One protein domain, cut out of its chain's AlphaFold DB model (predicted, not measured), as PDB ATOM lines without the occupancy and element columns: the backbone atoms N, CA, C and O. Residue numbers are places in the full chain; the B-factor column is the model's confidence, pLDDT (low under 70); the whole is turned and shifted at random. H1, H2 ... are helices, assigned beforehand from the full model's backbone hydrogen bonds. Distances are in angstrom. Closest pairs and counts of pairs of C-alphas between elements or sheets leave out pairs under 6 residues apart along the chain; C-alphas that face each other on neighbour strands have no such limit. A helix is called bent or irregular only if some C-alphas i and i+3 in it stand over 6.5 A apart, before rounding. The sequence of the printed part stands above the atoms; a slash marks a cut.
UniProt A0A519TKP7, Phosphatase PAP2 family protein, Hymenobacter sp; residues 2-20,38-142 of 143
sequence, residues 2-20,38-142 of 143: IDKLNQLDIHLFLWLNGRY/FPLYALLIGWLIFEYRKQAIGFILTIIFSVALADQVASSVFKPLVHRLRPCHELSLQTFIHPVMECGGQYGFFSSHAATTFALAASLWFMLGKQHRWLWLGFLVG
ATOM      1  N   ILE A   2       2.761  25.298 149.733       77.94
ATOM      2  CA  ILE A   2       2.858  25.221 148.265       77.94
ATOM      3  C   ILE A   2       3.617  23.966 147.801       77.94
ATOM      4  O   ILE A   2       3.151  23.278 146.900       77.94
ATOM      5  N   ASP A   3       4.697  23.579 148.485       78.44
ATOM      6  CA  ASP A   3       5.467  22.375 148.127       78.44
ATOM      7  C   ASP A   3       4.658  21.081 148.259       78.44
ATOM      8  O   ASP A   3       4.805  20.178 147.444       78.44
ATOM      9  N   LYS A   4       3.741  21.005 149.237       81.94
ATOM     10  CA  LYS A   4       2.842  19.850 149.392       81.94
ATOM     11  C   LYS A   4       1.839  19.761 148.242       81.94
ATOM     12  O   LYS A   4       1.555  18.661 147.784       81.94
ATOM     13  N   LEU A   5       1.320  20.900 147.770       80.88
ATOM     14  CA  LEU A   5       0.465  20.938 146.580       80.88
ATOM     15  C   LEU A   5       1.243  20.527 145.329       80.88
ATOM     16  O   LEU A   5       0.731  19.749 144.533       80.88
ATOM     17  N   ASN A   6       2.482  21.001 145.182       80.75
ATOM     18  CA  ASN A   6       3.321  20.637 144.045       80.75
ATOM     19  C   ASN A   6       3.656  19.137 144.045       80.75
ATOM     20  O   ASN A   6       3.532  18.476 143.021       80.75
ATOM     21  N   GLN A   7       4.002  18.574 145.207       82.81
ATOM     22  CA  GLN A   7       4.222  17.133 145.354       82.81
ATOM     23  C   GLN A   7       2.959  16.329 145.040       82.81
ATOM     24  O   GLN A   7       3.044  15.320 144.348       82.81
ATOM     25  N   LEU A   8       1.789  16.777 145.508       85.12
ATOM     26  CA  LEU A   8       0.520  16.114 145.215       85.12
ATOM     27  C   LEU A   8       0.206  16.142 143.714       85.12
ATOM     28  O   LEU A   8      -0.169  15.106 143.170       85.12
ATOM     29  N   ASP A   9       0.411  17.278 143.042       82.06
ATOM     30  CA  ASP A   9       0.219  17.410 141.593       82.06
ATOM     31  C   ASP A   9       1.158  16.476 140.812       82.06
ATOM     32  O   ASP A   9       0.712  15.737 139.937       82.06
ATOM     33  N   ILE A  10       2.444  16.423 141.187       81.75
ATOM     34  CA  ILE A  10       3.428  15.516 140.573       81.75
ATOM     35  C   ILE A  10       3.043  14.050 140.801       81.75
ATOM     36  O   ILE A  10       3.050  13.262 139.858       81.75
ATOM     37  N   HIS A  11       2.681  13.669 142.029       83.88
ATOM     38  CA  HIS A  11       2.279  12.298 142.339       83.88
ATOM     39  C   HIS A  11       1.024  11.882 141.576       83.88
ATOM     40  O   HIS A  11       0.973  10.772 141.052       83.88
ATOM     41  N   LEU A  12       0.025  12.760 141.498       82.94
ATOM     42  CA  LEU A  12      -1.220  12.489 140.789       82.94
ATOM     43  C   LEU A  12      -0.978  12.384 139.278       82.94
ATOM     44  O   LEU A  12      -1.491  11.467 138.638       82.94
ATOM     45  N   PHE A  13      -0.128  13.254 138.727       83.62
ATOM     46  CA  PHE A  13       0.300  13.188 137.335       83.62
ATOM     47  C   PHE A  13       1.035  11.879 137.016       83.62
ATOM     48  O   PHE A  13       0.645  11.186 136.079       83.62
ATOM     49  N   LEU A  14       2.038  11.493 137.811       82.25
ATOM     50  CA  LEU A  14       2.776  10.238 137.616       82.25
ATOM     51  C   LEU A  14       1.881   9.008 137.809       82.25
ATOM     52  O   LEU A  14       2.022   8.023 137.090       82.25
ATOM     53  N   TRP A  15       0.928   9.062 138.738       85.69
ATOM     54  CA  TRP A  15      -0.031   7.980 138.968       85.69
ATOM     55  C   TRP A  15      -0.996   7.787 137.794       85.69
ATOM     56  O   TRP A  15      -1.313   6.650 137.447       85.69
ATOM     57  N   LEU A  16      -1.454   8.876 137.167       82.56
ATOM     58  CA  LEU A  16      -2.269   8.810 135.951       82.56
ATOM     59  C   LEU A  16      -1.433   8.368 134.746       82.56
ATOM     60  O   LEU A  16      -1.840   7.464 134.021       82.56
ATOM     61  N   ASN A  17      -0.257   8.967 134.556       82.31
ATOM     62  CA  ASN A  17       0.612   8.675 133.421       82.31
ATOM     63  C   ASN A  17       1.154   7.237 133.467       82.31
ATOM     64  O   ASN A  17       1.195   6.574 132.440       82.31
ATOM     65  N   GLY A  18       1.453   6.705 134.656       78.94
ATOM     66  CA  GLY A  18       1.871   5.314 134.846       78.94
ATOM     67  C   GLY A  18       0.781   4.269 134.569       78.94
ATOM     68  O   GLY A  18       1.090   3.084 134.487       78.94
ATOM     69  N   ARG A  19      -0.486   4.680 134.403       82.31
ATOM     70  CA  ARG A  19      -1.600   3.809 133.989       82.31
ATOM     71  C   ARG A  19      -2.033   4.029 132.543       82.31
ATOM     72  O   ARG A  19      -3.194   3.792 132.205       82.31
ATOM     73  N   TYR A  20      -1.121   4.492 131.694       77.94
ATOM     74  CA  TYR A  20      -1.396   4.599 130.271       77.94
ATOM     75  C   TYR A  20      -1.766   3.232 129.679       77.94
ATOM     76  O   TYR A  20      -1.301   2.176 130.118       77.94
ATOM     77  N   PHE A  38     -12.660  21.288 114.708       80.31
ATOM     78  CA  PHE A  38     -13.053  22.173 113.609       80.31
ATOM     79  C   PHE A  38     -14.468  21.895 113.065       80.31
ATOM     80  O   PHE A  38     -15.230  22.856 112.921       80.31
ATOM     81  N   PRO A  39     -14.883  20.632 112.824       83.25
ATOM     82  CA  PRO A  39     -16.241  20.336 112.366       83.25
ATOM     83  C   PRO A  39     -17.306  20.816 113.351       83.25
ATOM     84  O   PRO A  39     -18.360  21.303 112.943       83.25
ATOM     85  N   LEU A  40     -17.022  20.721 114.649       82.44
ATOM     86  CA  LEU A  40     -17.955  21.138 115.680       82.44
ATOM     87  C   LEU A  40     -18.068  22.664 115.741       82.44
ATOM     88  O   LEU A  40     -19.184  23.180 115.771       82.44
ATOM     89  N   TYR A  41     -16.950  23.395 115.675       83.06
ATOM     90  CA  TYR A  41     -16.981  24.857 115.583       83.06
ATOM     91  C   TYR A  41     -17.728  25.337 114.333       83.06
ATOM     92  O   TYR A  41     -18.527  26.270 114.415       83.06
ATOM     93  N   ALA A  42     -17.529  24.671 113.191       87.00
ATOM     94  CA  ALA A  42     -18.242  24.980 111.954       87.00
ATOM     95  C   ALA A  42     -19.755  24.738 112.086       87.00
ATOM     96  O   ALA A  42     -20.547  25.591 111.681       87.00
ATOM     97  N   LEU A  43     -20.162  23.621 112.698       89.38
ATOM     98  CA  LEU A  43     -21.570  23.316 112.969       89.38
ATOM     99  C   LEU A  43     -22.186  24.369 113.896       89.38
ATOM    100  O   LEU A  43     -23.269  24.876 113.615       89.38
ATOM    101  N   LEU A  44     -21.477  24.749 114.959       86.50
ATOM    102  CA  LEU A  44     -21.946  25.722 115.940       86.50
ATOM    103  C   LEU A  44     -22.138  27.114 115.321       86.50
ATOM    104  O   LEU A  44     -23.175  27.746 115.530       86.50
ATOM    105  N   ILE A  45     -21.184  27.562 114.500       88.19
ATOM    106  CA  ILE A  45     -21.289  28.809 113.729       88.19
ATOM    107  C   ILE A  45     -22.439  28.725 112.716       88.19
ATOM    108  O   ILE A  45     -23.233  29.659 112.613       88.19
ATOM    109  N   GLY A  46     -22.563  27.606 111.997       90.31
ATOM    110  CA  GLY A  46     -23.647  27.379 111.039       90.31
ATOM    111  C   GLY A  46     -25.027  27.435 111.697       90.31
ATOM    112  O   GLY A  46     -25.927  28.098 111.182       90.31
ATOM    113  N   TRP A  47     -25.174  26.816 112.870       90.62
ATOM    114  CA  TRP A  47     -26.397  26.861 113.672       90.62
ATOM    115  C   TRP A  47     -26.729  28.285 114.138       90.62
ATOM    116  O   TRP A  47     -27.863  28.736 113.974       90.62
ATOM    117  N   LEU A  48     -25.735  29.031 114.628       89.56
ATOM    118  CA  LEU A  48     -25.888  30.440 115.008       89.56
ATOM    119  C   LEU A  48     -26.383  31.305 113.842       89.56
ATOM    120  O   LEU A  48     -27.296  32.113 114.018       89.56
ATOM    121  N   ILE A  49     -25.805  31.130 112.650       91.44
ATOM    122  CA  ILE A  49     -26.204  31.866 111.441       91.44
ATOM    123  C   ILE A  49     -27.620  31.479 111.006       91.44
ATOM    124  O   ILE A  49     -28.398  32.353 110.624       91.44
ATOM    125  N   PHE A  50     -27.969  30.194 111.079       91.56
ATOM    126  CA  PHE A  50     -29.295  29.709 110.708       91.56
ATOM    127  C   PHE A  50     -30.396  30.291 111.607       91.56
ATOM    128  O   PHE A  50     -31.386  30.821 111.096       91.56
ATOM    129  N   GLU A  51     -30.192  30.255 112.924       89.50
ATOM    130  CA  GLU A  51     -31.187  30.677 113.916       89.50
ATOM    131  C   GLU A  51     -31.275  32.211 114.036       89.50
ATOM    132  O   GLU A  51     -32.357  32.794 113.970       89.50
ATOM    133  N   TYR A  52     -30.129  32.895 114.151       89.19
ATOM    134  CA  TYR A  52     -30.067  34.324 114.498       89.19
ATOM    135  C   TYR A  52     -29.756  35.243 113.305       89.19
ATOM    136  O   TYR A  52     -29.807  36.474 113.424       89.19
ATOM    137  N   ARG A  53     -29.451  34.683 112.125       90.31
ATOM    138  CA  ARG A  53     -29.216  35.407 110.861       90.31
ATOM    139  C   ARG A  53     -28.235  36.575 111.020       90.31
ATOM    140  O   ARG A  53     -27.052  36.371 111.260       90.31
ATOM    141  N   LYS A  54     -28.710  37.823 110.902       85.75
ATOM    142  CA  LYS A  54     -27.872  39.032 111.013       85.75
ATOM    143  C   LYS A  54     -27.337  39.257 112.431       85.75
ATOM    144  O   LYS A  54     -26.264  39.831 112.581       85.75
ATOM    145  N   GLN A  55     -28.052  38.796 113.460       87.75
ATOM    146  CA  GLN A  55     -27.614  38.907 114.857       87.75
ATOM    147  C   GLN A  55     -26.485  37.913 115.183       87.75
ATOM    148  O   GLN A  55     -25.700  38.164 116.095       87.75
ATOM    149  N   ALA A  56     -26.336  36.844 114.386       88.50
ATOM    150  CA  ALA A  56     -25.267  35.857 114.537       88.50
ATOM    151  C   ALA A  56     -23.869  36.479 114.474       88.50
ATOM    152  O   ALA A  56     -22.968  36.027 115.170       88.50
ATOM    153  N   ILE A  57     -23.695  37.552 113.697       89.56
ATOM    154  CA  ILE A  57     -22.412  38.255 113.575       89.56
ATOM    155  C   ILE A  57     -21.959  38.795 114.939       89.56
ATOM    156  O   ILE A  57     -20.802  38.622 115.309       89.56
ATOM    157  N   GLY A  58     -22.869  39.393 115.718       89.88
ATOM    158  CA  GLY A  58     -22.548  39.909 117.052       89.88
ATOM    159  C   GLY A  58     -22.151  38.798 118.027       89.88
ATOM    160  O   GLY A  58     -21.178  38.941 118.771       89.88
ATOM    161  N   PHE A  59     -22.850  37.660 117.973       88.69
ATOM    162  CA  PHE A  59     -22.514  36.479 118.771       88.69
ATOM    163  C   PHE A  59     -21.140  35.913 118.398       88.69
ATOM    164  O   PHE A  59     -20.295  35.739 119.272       88.69
ATOM    165  N   ILE A  60     -20.880  35.708 117.105       89.44
ATOM    166  CA  ILE A  60     -19.605  35.182 116.599       89.44
ATOM    167  C   ILE A  60     -18.444  36.097 117.001       89.44
ATOM    168  O   ILE A  60     -17.441  35.614 117.522       89.44
ATOM    169  N   LEU A  61     -18.586  37.415 116.826       90.81
ATOM    170  CA  LEU A  61     -17.552  38.374 117.222       90.81
ATOM    171  C   LEU A  61     -17.273  38.329 118.726       90.81
ATOM    172  O   LEU A  61     -16.114  38.369 119.133       90.81
ATOM    173  N   THR A  62     -18.314  38.198 119.551       89.62
ATOM    174  CA  THR A  62     -18.156  38.114 121.009       89.62
ATOM    175  C   THR A  62     -17.438  36.831 121.428       89.62
ATOM    176  O   THR A  62     -16.567  36.876 122.298       89.62
ATOM    177  N   ILE A  63     -17.752  35.700 120.789       89.62
ATOM    178  CA  ILE A  63     -17.082  34.416 121.038       89.62
ATOM    179  C   ILE A  63     -15.609  34.509 120.636       89.62
ATOM    180  O   ILE A  63     -14.740  34.208 121.450       89.62
ATOM    181  N   ILE A  64     -15.314  34.986 119.420       89.62
ATOM    182  CA  ILE A  64     -13.936  35.152 118.933       89.62
ATOM    183  C   ILE A  64     -13.144  36.060 119.875       89.62
ATOM    184  O   ILE A  64     -12.029  35.715 120.262       89.62
ATOM    185  N   PHE A  65     -13.726  37.189 120.282       90.88
ATOM    186  CA  PHE A  65     -13.086  38.115 121.210       90.88
ATOM    187  C   PHE A  65     -12.813  37.465 122.572       90.88
ATOM    188  O   PHE A  65     -11.709  37.583 123.095       90.88
ATOM    189  N   SER A  66     -13.783  36.732 123.124       89.19
ATOM    190  CA  SER A  66     -13.641  36.049 124.417       89.19
ATOM    191  C   SER A  66     -12.558  34.968 124.376       89.19
ATOM    192  O   SER A  66     -11.734  34.889 125.285       89.19
ATOM    193  N   VAL A  67     -12.522  34.169 123.306       87.56
ATOM    194  CA  VAL A  67     -11.515  33.118 123.100       87.56
ATOM    195  C   VAL A  67     -10.123  33.722 122.909       87.56
ATOM    196  O   VAL A  67      -9.172  33.265 123.540       87.56
ATOM    197  N   ALA A  68      -9.999  34.771 122.093       87.69
ATOM    198  CA  ALA A  68      -8.730  35.465 121.878       87.69
ATOM    199  C   ALA A  68      -8.208  36.102 123.174       87.69
ATOM    200  O   ALA A  68      -7.025  35.990 123.489       87.69
ATOM    201  N   LEU A  69      -9.095  36.719 123.960       87.38
ATOM    202  CA  LEU A  69      -8.744  37.292 125.255       87.38
ATOM    203  C   LEU A  69      -8.296  36.203 126.235       87.38
ATOM    204  O   LEU A  69      -7.274  36.374 126.898       87.38
ATOM    205  N   ALA A  70      -9.000  35.072 126.297       85.56
ATOM    206  CA  ALA A  70      -8.620  33.947 127.147       85.56
ATOM    207  C   ALA A  70      -7.243  33.376 126.772       85.56
ATOM    208  O   ALA A  70      -6.424  33.146 127.664       85.56
ATOM    209  N   ASP A  71      -6.954  33.202 125.478       84.44
ATOM    210  CA  ASP A  71      -5.642  32.724 125.025       84.44
ATOM    211  C   ASP A  71      -4.527  33.731 125.325       84.44
ATOM    212  O   ASP A  71      -3.476  33.349 125.842       84.44
ATOM    213  N   GLN A  72      -4.769  35.022 125.079       83.62
ATOM    214  CA  GLN A  72      -3.791  36.079 125.333       83.62
ATOM    215  C   GLN A  72      -3.486  36.208 126.829       83.62
ATOM    216  O   GLN A  72      -2.327  36.308 127.230       83.62
ATOM    217  N   VAL A  73      -4.509  36.158 127.681       81.62
ATOM    218  CA  VAL A  73      -4.329  36.192 129.136       81.62
ATOM    219  C   VAL A  73      -3.577  34.941 129.603       81.62
ATOM    220  O   VAL A  73      -2.593  35.055 130.337       81.62
ATOM    221  N   ALA A  74      -3.958  33.752 129.127       78.69
ATOM    222  CA  ALA A  74      -3.271  32.507 129.465       78.69
ATOM    223  C   ALA A  74      -1.792  32.544 129.061       78.69
ATOM    224  O   ALA A  74      -0.906  32.245 129.863       78.69
ATOM    225  N   SER A  75      -1.521  32.911 127.810       75.94
ATOM    226  CA  SER A  75      -0.198  32.798 127.206       75.94
ATOM    227  C   SER A  75       0.737  33.949 127.551       75.94
ATOM    228  O   SER A  75       1.927  33.709 127.737       75.94
ATOM    229  N   SER A  76       0.227  35.174 127.643       74.50
ATOM    230  CA  SER A  76       1.052  36.382 127.761       74.50
ATOM    231  C   SER A  76       1.056  36.987 129.156       74.50
ATOM    232  O   SER A  76       1.969  37.742 129.469       74.50
ATOM    233  N   VAL A  77       0.068  36.669 129.996       73.75
ATOM    234  CA  VAL A  77       0.010  37.172 131.374       73.75
ATOM    235  C   VAL A  77       0.457  36.081 132.336       73.75
ATOM    236  O   VAL A  77       1.449  36.242 133.035       73.75
ATOM    237  N   PHE A  78      -0.205  34.925 132.342       72.00
ATOM    238  CA  PHE A  78       0.032  33.936 133.398       72.00
ATOM    239  C   PHE A  78       1.280  33.073 133.205       72.00
ATOM    240  O   PHE A  78       1.988  32.822 134.181       72.00
ATOM    241  N   LYS A  79       1.603  32.668 131.971       71.25
ATOM    242  CA  LYS A  79       2.839  31.908 131.704       71.25
ATOM    243  C   LYS A  79       4.113  32.645 132.157       71.25
ATOM    244  O   LYS A  79       4.898  32.013 132.864       71.25
ATOM    245  N   PRO A  80       4.325  33.939 131.831       70.88
ATOM    246  CA  PRO A  80       5.496  34.672 132.317       70.88
ATOM    247  C   PRO A  80       5.388  35.111 133.781       70.88
ATOM    248  O   PRO A  80       6.397  35.431 134.382       70.88
ATOM    249  N   LEU A  81       4.204  35.138 134.396       71.69
ATOM    250  CA  LEU A  81       4.111  35.463 135.825       71.69
ATOM    251  C   LEU A  81       4.476  34.277 136.721       71.69
ATOM    252  O   LEU A  81       5.062  34.467 137.783       71.69
ATOM    253  N   VAL A  82       4.113  33.058 136.317       74.06
ATOM    254  CA  VAL A  82       4.255  31.871 137.175       74.06
ATOM    255  C   VAL A  82       5.518  31.071 136.859       74.06
ATOM    256  O   VAL A  82       6.024  30.382 137.739       74.06
ATOM    257  N   HIS A  83       6.035  31.145 135.625       74.75
ATOM    258  CA  HIS A  83       7.268  30.469 135.196       74.75
ATOM    259  C   HIS A  83       7.343  28.970 135.560       74.75
ATOM    260  O   HIS A  83       8.420  28.395 135.710       74.75
ATOM    261  N   ARG A  84       6.191  28.296 135.671       75.38
ATOM    262  CA  ARG A  84       6.127  26.869 135.996       75.38
ATOM    263  C   ARG A  84       6.424  26.024 134.760       75.38
ATOM    264  O   ARG A  84       5.620  26.004 133.818       75.38
ATOM    265  N   LEU A  85       7.539  25.298 134.796       72.81
ATOM    266  CA  LEU A  85       7.919  24.336 133.765       72.81
ATOM    267  C   LEU A  85       6.907  23.190 133.667       72.81
ATOM    268  O   LEU A  85       6.313  22.760 134.659       72.81
ATOM    269  N   ARG A  86       6.694  22.693 132.446       73.81
ATOM    270  CA  ARG A  86       5.924  21.461 132.239       73.81
ATOM    271  C   ARG A  86       6.717  20.259 132.761       73.81
ATOM    272  O   ARG A  86       7.930  20.236 132.560       73.81
ATOM    273  N   PRO A  87       6.051  19.214 133.288       67.62
ATOM    274  CA  PRO A  87       6.717  17.992 133.755       67.62
ATOM    275  C   PRO A  87       7.647  17.356 132.715       67.62
ATOM    276  O   PRO A  87       8.627  16.717 133.060       67.62
ATOM    277  N   CYS A  88       7.369  17.567 131.428       66.75
ATOM    278  CA  CYS A  88       8.158  17.011 130.340       66.75
ATOM    279  C   CYS A  88       9.444  17.811 130.003       66.75
ATOM    280  O   CYS A  88      10.309  17.306 129.295       66.75
ATOM    281  N   HIS A  89       9.609  19.031 130.536       73.88
ATOM    282  CA  HIS A  89      10.862  19.807 130.469       73.88
ATOM    283  C   HIS A  89      11.746  19.619 131.712       73.88
ATOM    284  O   HIS A  89      12.888  20.072 131.727       73.88
ATOM    285  N   GLU A  90      11.235  18.956 132.750       75.69
ATOM    286  CA  GLU A  90      11.987  18.640 133.962       75.69
ATOM    287  C   GLU A  90      12.809  17.366 133.738       75.69
ATOM    288  O   GLU A  90      12.250  16.270 133.672       75.69
ATOM    289  N   LEU A  91      14.141  17.488 133.649       70.50
ATOM    290  CA  LEU A  91      15.039  16.341 133.421       70.50
ATOM    291  C   LEU A  91      14.838  15.220 134.450       70.50
ATOM    292  O   LEU A  91      14.981  14.046 134.124       70.50
ATOM    293  N   SER A  92      14.485  15.579 135.686       70.75
ATOM    294  CA  SER A  92      14.227  14.628 136.773       70.75
ATOM    295  C   SER A  92      12.964  13.783 136.564       70.75
ATOM    296  O   SER A  92      12.866  12.689 137.117       70.75
ATOM    297  N   LEU A  93      12.007  14.266 135.765       69.50
ATOM    298  CA  LEU A  93      10.718  13.620 135.512       69.50
ATOM    299  C   LEU A  93      10.628  13.006 134.111       69.50
ATOM    300  O   LEU A  93       9.833  12.093 133.914       69.50
ATOM    301  N   GLN A  94      11.457  13.440 133.157       69.31
ATOM    302  CA  GLN A  94      11.452  12.940 131.775       69.31
ATOM    303  C   GLN A  94      11.551  11.414 131.670       69.31
ATOM    304  O   GLN A  94      10.878  10.820 130.833       69.31
ATOM    305  N   THR A  95      12.339  10.763 132.529       69.31
ATOM    306  CA  THR A  95      12.517   9.298 132.508       69.31
ATOM    307  C   THR A  95      11.288   8.530 133.006       69.31
ATOM    308  O   THR A  95      11.161   7.338 132.745       69.31
ATOM    309  N   PHE A  96      10.376   9.197 133.719       67.88
ATOM    310  CA  PHE A  96       9.196   8.587 134.338       67.88
ATOM    311  C   PHE A  96       7.896   8.872 133.581       67.88
ATOM    312  O   PHE A  96       6.831   8.453 134.029       67.88
ATOM    313  N   ILE A  97       7.967   9.602 132.465       74.81
ATOM    314  CA  ILE A  97       6.797  10.050 131.712       74.81
ATOM    315  C   ILE A  97       6.741   9.322 130.374       74.81
ATOM    316  O   ILE A  97       7.730   9.258 129.651       74.81
ATOM    317  N   HIS A  98       5.554   8.843 130.016       74.81
ATOM    318  CA  HIS A  98       5.206   8.439 128.661       74.81
ATOM    319  C   HIS A  98       4.579   9.635 127.917       74.81
ATOM    320  O   HIS A  98       3.407   9.958 128.163       74.81
ATOM    321  N   PRO A  99       5.332  10.352 127.058       66.81
ATOM    322  CA  PRO A  99       4.783  11.440 126.260       66.81
ATOM    323  C   PRO A  99       3.948  10.874 125.106       66.81
ATOM    324  O   PRO A  99       4.462  10.220 124.207       66.81
ATOM    325  N   VAL A 100       2.646  11.161 125.123       64.25
ATOM    326  CA  VAL A 100       1.708  10.787 124.045       64.25
ATOM    327  C   VAL A 100       1.804  11.752 122.846       64.25
ATOM    328  O   VAL A 100       1.413  11.422 121.732       64.25
ATOM    329  N   MET A 101       2.354  12.950 123.061       65.00
ATOM    330  CA  MET A 101       2.603  13.976 122.046       65.00
ATOM    331  C   MET A 101       3.927  14.687 122.336       65.00
ATOM    332  O   MET A 101       4.446  14.599 123.452       65.00
ATOM    333  N   GLU A 102       4.447  15.430 121.355       67.88
ATOM    334  CA  GLU A 102       5.629  16.265 121.564       67.88
ATOM    335  C   GLU A 102       5.429  17.242 122.731       67.88
ATOM    336  O   GLU A 102       4.344  17.796 122.949       67.88
ATOM    337  N   CYS A 103       6.501  17.476 123.490       65.69
ATOM    338  CA  CYS A 103       6.521  18.528 124.494       65.69
ATOM    339  C   CYS A 103       6.250  19.876 123.823       65.69
ATOM    340  O   CYS A 103       7.128  20.439 123.179       65.69
ATOM    341  N   GLY A 104       5.031  20.401 123.992       66.44
ATOM    342  CA  GLY A 104       4.694  21.770 123.588       66.44
ATOM    343  C   GLY A 104       5.506  22.826 124.359       66.44
ATOM    344  O   GLY A 104       6.495  22.513 124.997       66.44
ATOM    345  N   GLY A 105       5.087  24.096 124.362       67.31
ATOM    346  CA  GLY A 105       5.878  25.186 124.972       67.31
ATOM    347  C   GLY A 105       6.342  24.968 126.431       67.31
ATOM    348  O   GLY A 105       5.738  24.212 127.187       67.31
ATOM    349  N   GLN A 106       7.384  25.698 126.845       65.19
ATOM    350  CA  GLN A 106       8.097  25.499 128.121       65.19
ATOM    351  C   GLN A 106       7.211  25.601 129.377       65.19
ATOM    352  O   GLN A 106       7.381  24.833 130.326       65.19
ATOM    353  N   TYR A 107       6.234  26.514 129.380       70.50
ATOM    354  CA  TYR A 107       5.382  26.782 130.542       70.50
ATOM    355  C   TYR A 107       4.034  26.056 130.469       70.50
ATOM    356  O   TYR A 107       3.352  26.032 129.434       70.50
ATOM    357  N   GLY A 108       3.650  25.437 131.587       63.28
ATOM    358  CA  GLY A 108       2.424  24.639 131.717       63.28
ATOM    359  C   GLY A 108       1.247  25.358 132.374       63.28
ATOM    360  O   GLY A 108       0.119  24.882 132.275       63.28
ATOM    361  N   PHE A 109       1.491  26.486 133.046       66.88
ATOM    362  CA  PHE A 109       0.493  27.142 133.891       66.88
ATOM    363  C   PHE A 109      -0.114  28.396 133.233       66.88
ATOM    364  O   PHE A 109       0.635  29.305 132.887       66.88
ATOM    365  N   PHE A 110      -1.438  28.535 133.074       63.88
ATOM    366  CA  PHE A 110      -2.483  27.494 133.013       63.88
ATOM    367  C   PHE A 110      -2.705  27.021 131.563       63.88
ATOM    368  O   PHE A 110      -2.192  27.618 130.615       63.88
ATOM    369  N   SER A 111      -3.449  25.924 131.378       74.44
ATOM    370  CA  SER A 111      -3.698  25.346 130.051       74.44
ATOM    371  C   SER A 111      -4.454  26.325 129.152       74.44
ATOM    372  O   SER A 111      -5.633  26.598 129.377       74.44
ATOM    373  N   SER A 112      -3.784  26.815 128.102       76.25
ATOM    374  CA  SER A 112      -4.410  27.661 127.077       76.25
ATOM    375  C   SER A 112      -5.623  26.974 126.458       76.25
ATOM    376  O   SER A 112      -6.647  27.616 126.276       76.25
ATOM    377  N   HIS A 113      -5.538  25.664 126.191       76.06
ATOM    378  CA  HIS A 113      -6.639  24.940 125.562       76.06
ATOM    379  C   HIS A 113      -7.879  24.920 126.461       76.06
ATOM    380  O   HIS A 113      -8.938  25.343 126.015       76.06
ATOM    381  N   ALA A 114      -7.712  24.564 127.741       80.56
ATOM    382  CA  ALA A 114      -8.807  24.552 128.712       80.56
ATOM    383  C   ALA A 114      -9.418  25.946 128.936       80.56
ATOM    384  O   ALA A 114     -10.619  26.077 129.147       80.56
ATOM    385  N   ALA A 115      -8.597  26.997 128.886       83.31
ATOM    386  CA  ALA A 115      -9.077  28.366 129.026       83.31
ATOM    387  C   ALA A 115      -9.883  28.829 127.806       83.31
ATOM    388  O   ALA A 115     -10.936  29.443 127.965       83.31
ATOM    389  N   THR A 116      -9.406  28.527 126.595       85.19
ATOM    390  CA  THR A 116     -10.106  28.887 125.356       85.19
ATOM    391  C   THR A 116     -11.426  28.151 125.203       85.19
ATOM    392  O   THR A 116     -12.407  28.769 124.797       85.19
ATOM    393  N   THR A 117     -11.460  26.866 125.561       83.44
ATOM    394  CA  THR A 117     -12.671  26.053 125.479       83.44
ATOM    395  C   THR A 117     -13.697  26.553 126.491       83.44
ATOM    396  O   THR A 117     -14.767  27.038 126.129       83.44
ATOM    397  N   PHE A 118     -13.294  26.689 127.758       86.31
ATOM    398  CA  PHE A 118     -14.163  27.269 128.781       86.31
ATOM    399  C   PHE A 118     -14.707  28.660 128.408       86.31
ATOM    400  O   PHE A 118     -15.881  28.939 128.648       86.31
ATOM    401  N   ALA A 119     -13.897  29.534 127.799       86.12
ATOM    402  CA  ALA A 119     -14.357  30.842 127.329       86.12
ATOM    403  C   ALA A 119     -15.417  30.737 126.216       86.12
ATOM    404  O   ALA A 119     -16.378  31.514 126.202       86.12
ATOM    405  N   LEU A 120     -15.281  29.770 125.307       86.62
ATOM    406  CA  LEU A 120     -16.278  29.471 124.280       86.62
ATOM    407  C   LEU A 120     -17.581  28.957 124.908       86.62
ATOM    408  O   LEU A 120     -18.639  29.543 124.664       86.62
ATOM    409  N   ALA A 121     -17.520  27.935 125.765       86.94
ATOM    410  CA  ALA A 121     -18.706  27.398 126.436       86.94
ATOM    411  C   ALA A 121     -19.404  28.452 127.313       86.94
ATOM    412  O   ALA A 121     -20.628  28.599 127.262       86.94
ATOM    413  N   ALA A 122     -18.637  29.237 128.075       87.75
ATOM    414  CA  ALA A 122     -19.168  30.285 128.938       87.75
ATOM    415  C   ALA A 122     -19.831  31.415 128.144       87.75
ATOM    416  O   ALA A 122     -20.949  31.808 128.479       87.75
ATOM    417  N   SER A 123     -19.188  31.921 127.086       87.88
ATOM    418  CA  SER A 123     -19.771  32.986 126.257       87.88
ATOM    419  C   SER A 123     -21.089  32.538 125.614       87.88
ATOM    420  O   SER A 123     -22.090  33.249 125.714       87.88
ATOM    421  N   LEU A 124     -21.145  31.318 125.070       87.31
ATOM    422  CA  LEU A 124     -22.378  30.741 124.529       87.31
ATOM    423  C   LEU A 124     -23.467  30.565 125.585       87.31
ATOM    424  O   LEU A 124     -24.624  30.918 125.347       87.31
ATOM    425  N   TRP A 125     -23.115  30.047 126.760       87.50
ATOM    426  CA  TRP A 125     -24.066  29.854 127.849       87.50
ATOM    427  C   TRP A 125     -24.636  31.179 128.365       87.50
ATOM    428  O   TRP A 125     -25.845  31.294 128.562       87.50
ATOM    429  N   PHE A 126     -23.800  32.202 128.546       87.69
ATOM    430  CA  PHE A 126     -24.266  33.510 129.002       87.69
ATOM    431  C   PHE A 126     -25.180  34.193 127.984       87.69
ATOM    432  O   PHE A 126     -26.146  34.846 128.379       87.69
ATOM    433  N   MET A 127     -24.904  34.025 126.690       85.88
ATOM    434  CA  MET A 127     -25.700  34.636 125.627       85.88
ATOM    435  C   MET A 127     -27.010  33.882 125.372       85.88
ATOM    436  O   MET A 127     -28.055  34.510 125.222       85.88
ATOM    437  N   LEU A 128     -26.969  32.546 125.337       86.69
ATOM    438  CA  LEU A 128     -28.048  31.712 124.796       86.69
ATOM    439  C   LEU A 128     -28.565  30.637 125.766       86.69
ATOM    440  O   LEU A 128     -29.592  30.014 125.497       86.69
ATOM    441  N   GLY A 129     -27.917  30.416 126.912       82.44
ATOM    442  CA  GLY A 129     -28.223  29.309 127.831       82.44
ATOM    443  C   GLY A 129     -29.636  29.342 128.423       82.44
ATOM    444  O   GLY A 129     -30.207  28.293 128.724       82.44
ATOM    445  N   LYS A 130     -30.256  30.528 128.522       82.62
ATOM    446  CA  LYS A 130     -31.667  30.657 128.939       82.62
ATOM    447  C   LYS A 130     -32.640  30.074 127.909       82.62
ATOM    448  O   LYS A 130     -33.640  29.481 128.302       82.62
ATOM    449  N   GLN A 131     -32.345  30.238 126.621       84.94
ATOM    450  CA  GLN A 131     -33.180  29.769 125.509       84.94
ATOM    451  C   GLN A 131     -32.830  28.331 125.105       84.94
ATOM    452  O   GLN A 131     -33.703  27.544 124.745       84.94
ATOM    453  N   HIS A 132     -31.557  27.960 125.229       82.81
ATOM    454  CA  HIS A 132     -31.011  26.691 124.770       82.81
ATOM    455  C   HIS A 132     -30.245  25.989 125.891       82.81
ATOM    456  O   HIS A 132     -29.017  25.997 125.944       82.81
ATOM    457  N   ARG A 133     -30.988  25.318 126.779       83.56
ATOM    458  CA  ARG A 133     -30.416  24.597 127.932       83.56
ATOM    459  C   ARG A 133     -29.399  23.523 127.545       83.56
ATOM    460  O   ARG A 133     -28.520  23.235 128.342       83.56
ATOM    461  N   TRP A 134     -29.482  22.959 126.337       82.62
ATOM    462  CA  TRP A 134     -28.545  21.947 125.834       82.62
ATOM    463  C   TRP A 134     -27.098  22.454 125.715       82.62
ATOM    464  O   TRP A 134     -26.178  21.645 125.781       82.62
ATOM    465  N   LEU A 135     -26.883  23.774 125.652       81.56
ATOM    466  CA  LEU A 135     -25.548  24.382 125.617       81.56
ATOM    467  C   LEU A 135     -24.718  24.103 126.880       81.56
ATOM    468  O   LEU A 135     -23.496  24.199 126.830       81.56
ATOM    469  N   TRP A 136     -25.345  23.693 127.990       80.81
ATOM    470  CA  TRP A 136     -24.618  23.282 129.197       80.81
ATOM    471  C   TRP A 136     -23.698  22.076 128.948       80.81
ATOM    472  O   TRP A 136     -22.676  21.934 129.615       80.81
ATOM    473  N   LEU A 137     -24.034  21.233 127.961       79.81
ATOM    474  CA  LEU A 137     -23.232  20.070 127.586       79.81
ATOM    475  C   LEU A 137     -21.839  20.474 127.084       79.81
ATOM    476  O   LEU A 137     -20.905  19.688 127.225       79.81
ATOM    477  N   GLY A 138     -21.672  21.703 126.577       75.12
ATOM    478  CA  GLY A 138     -20.363  22.232 126.185       75.12
ATOM    479  C   GLY A 138     -19.345  22.200 127.330       75.12
ATOM    480  O   GLY A 138     -18.191  21.844 127.110       75.12
ATOM    481  N   PHE A 139     -19.785  22.429 128.574       76.31
ATOM    482  CA  PHE A 139     -18.910  22.363 129.750       76.31
ATOM    483  C   PHE A 139     -18.441  20.943 130.093       76.31
ATOM    484  O   PHE A 139     -17.382  20.788 130.695       76.31
ATOM    485  N   LEU A 140     -19.210  19.909 129.735       73.31
ATOM    486  CA  LEU A 140     -18.839  18.512 129.992       73.31
ATOM    487  C   LEU A 140     -17.870  17.971 128.945       73.31
ATOM    488  O   LEU A 140     -17.019  17.141 129.254       73.31
ATOM    489  N   VAL A 141     -18.026  18.428 127.707       66.00
ATOM    490  CA  VAL A 141     -17.274  17.931 126.554       66.00
ATOM    491  C   VAL A 141     -15.903  18.617 126.436       66.00
ATOM    492  O   VAL A 141     -15.050  18.152 125.688       66.00
ATOM    493  N   GLY A 142     -15.646  19.664 127.229       60.22
ATOM    494  CA  GLY A 142     -14.399  20.426 127.148       60.22
ATOM    495  C   GLY A 142     -14.318  21.257 125.870       60.22
ATOM    496  O   GLY A 142     -13.232  21.411 125.317       60.22
TER     497      GLY A 142
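This is residues 2 to 20 and 38 to 142 of the 143 residues of the protein "Phosphatase PAP2 family protein" of Hymenobacter sp (UniProt A0A519TKP7). H4 runs back along H2b, the long arm of the bent helix H2. H5 folds back on H4, and arm H2a folds back at the far end. H1 and H3 lie apart near the other end. The printed part, 124 residues with five named helices, is all helix and loose: radius of gyration of the C-alphas 18.4 A, spans 55 by 31 by 27 A.

H2, residues 38 to 82, was assigned as one helix by its hydrogen bonds but is bent: C-alphas 51 and 54 are 9.4 A apart. Its arm H2b, residues 54 to 82, touches H4, residues 112 to 128; the closest C-alphas, Val 67 and Thr 116, are 5.0 A apart. H4 and H5, residues 133 to 141, form a helical hairpin. H5 has 1 of 5 O i to N i+4 pairs within hydrogen-bond range but 6 of 6 O i to N i+3 pairs.

Find H1, residues 2 to 17, from C-alpha 2 at (2.858, 25.221, 148.265); H5 ends at C-alpha 141, (-17.274, 17.931, 126.554).

Across the cut, C-alphas 20 and 38 are 26.9 A apart. In the long link before H4, residues 99 to 106 are under pLDDT 70.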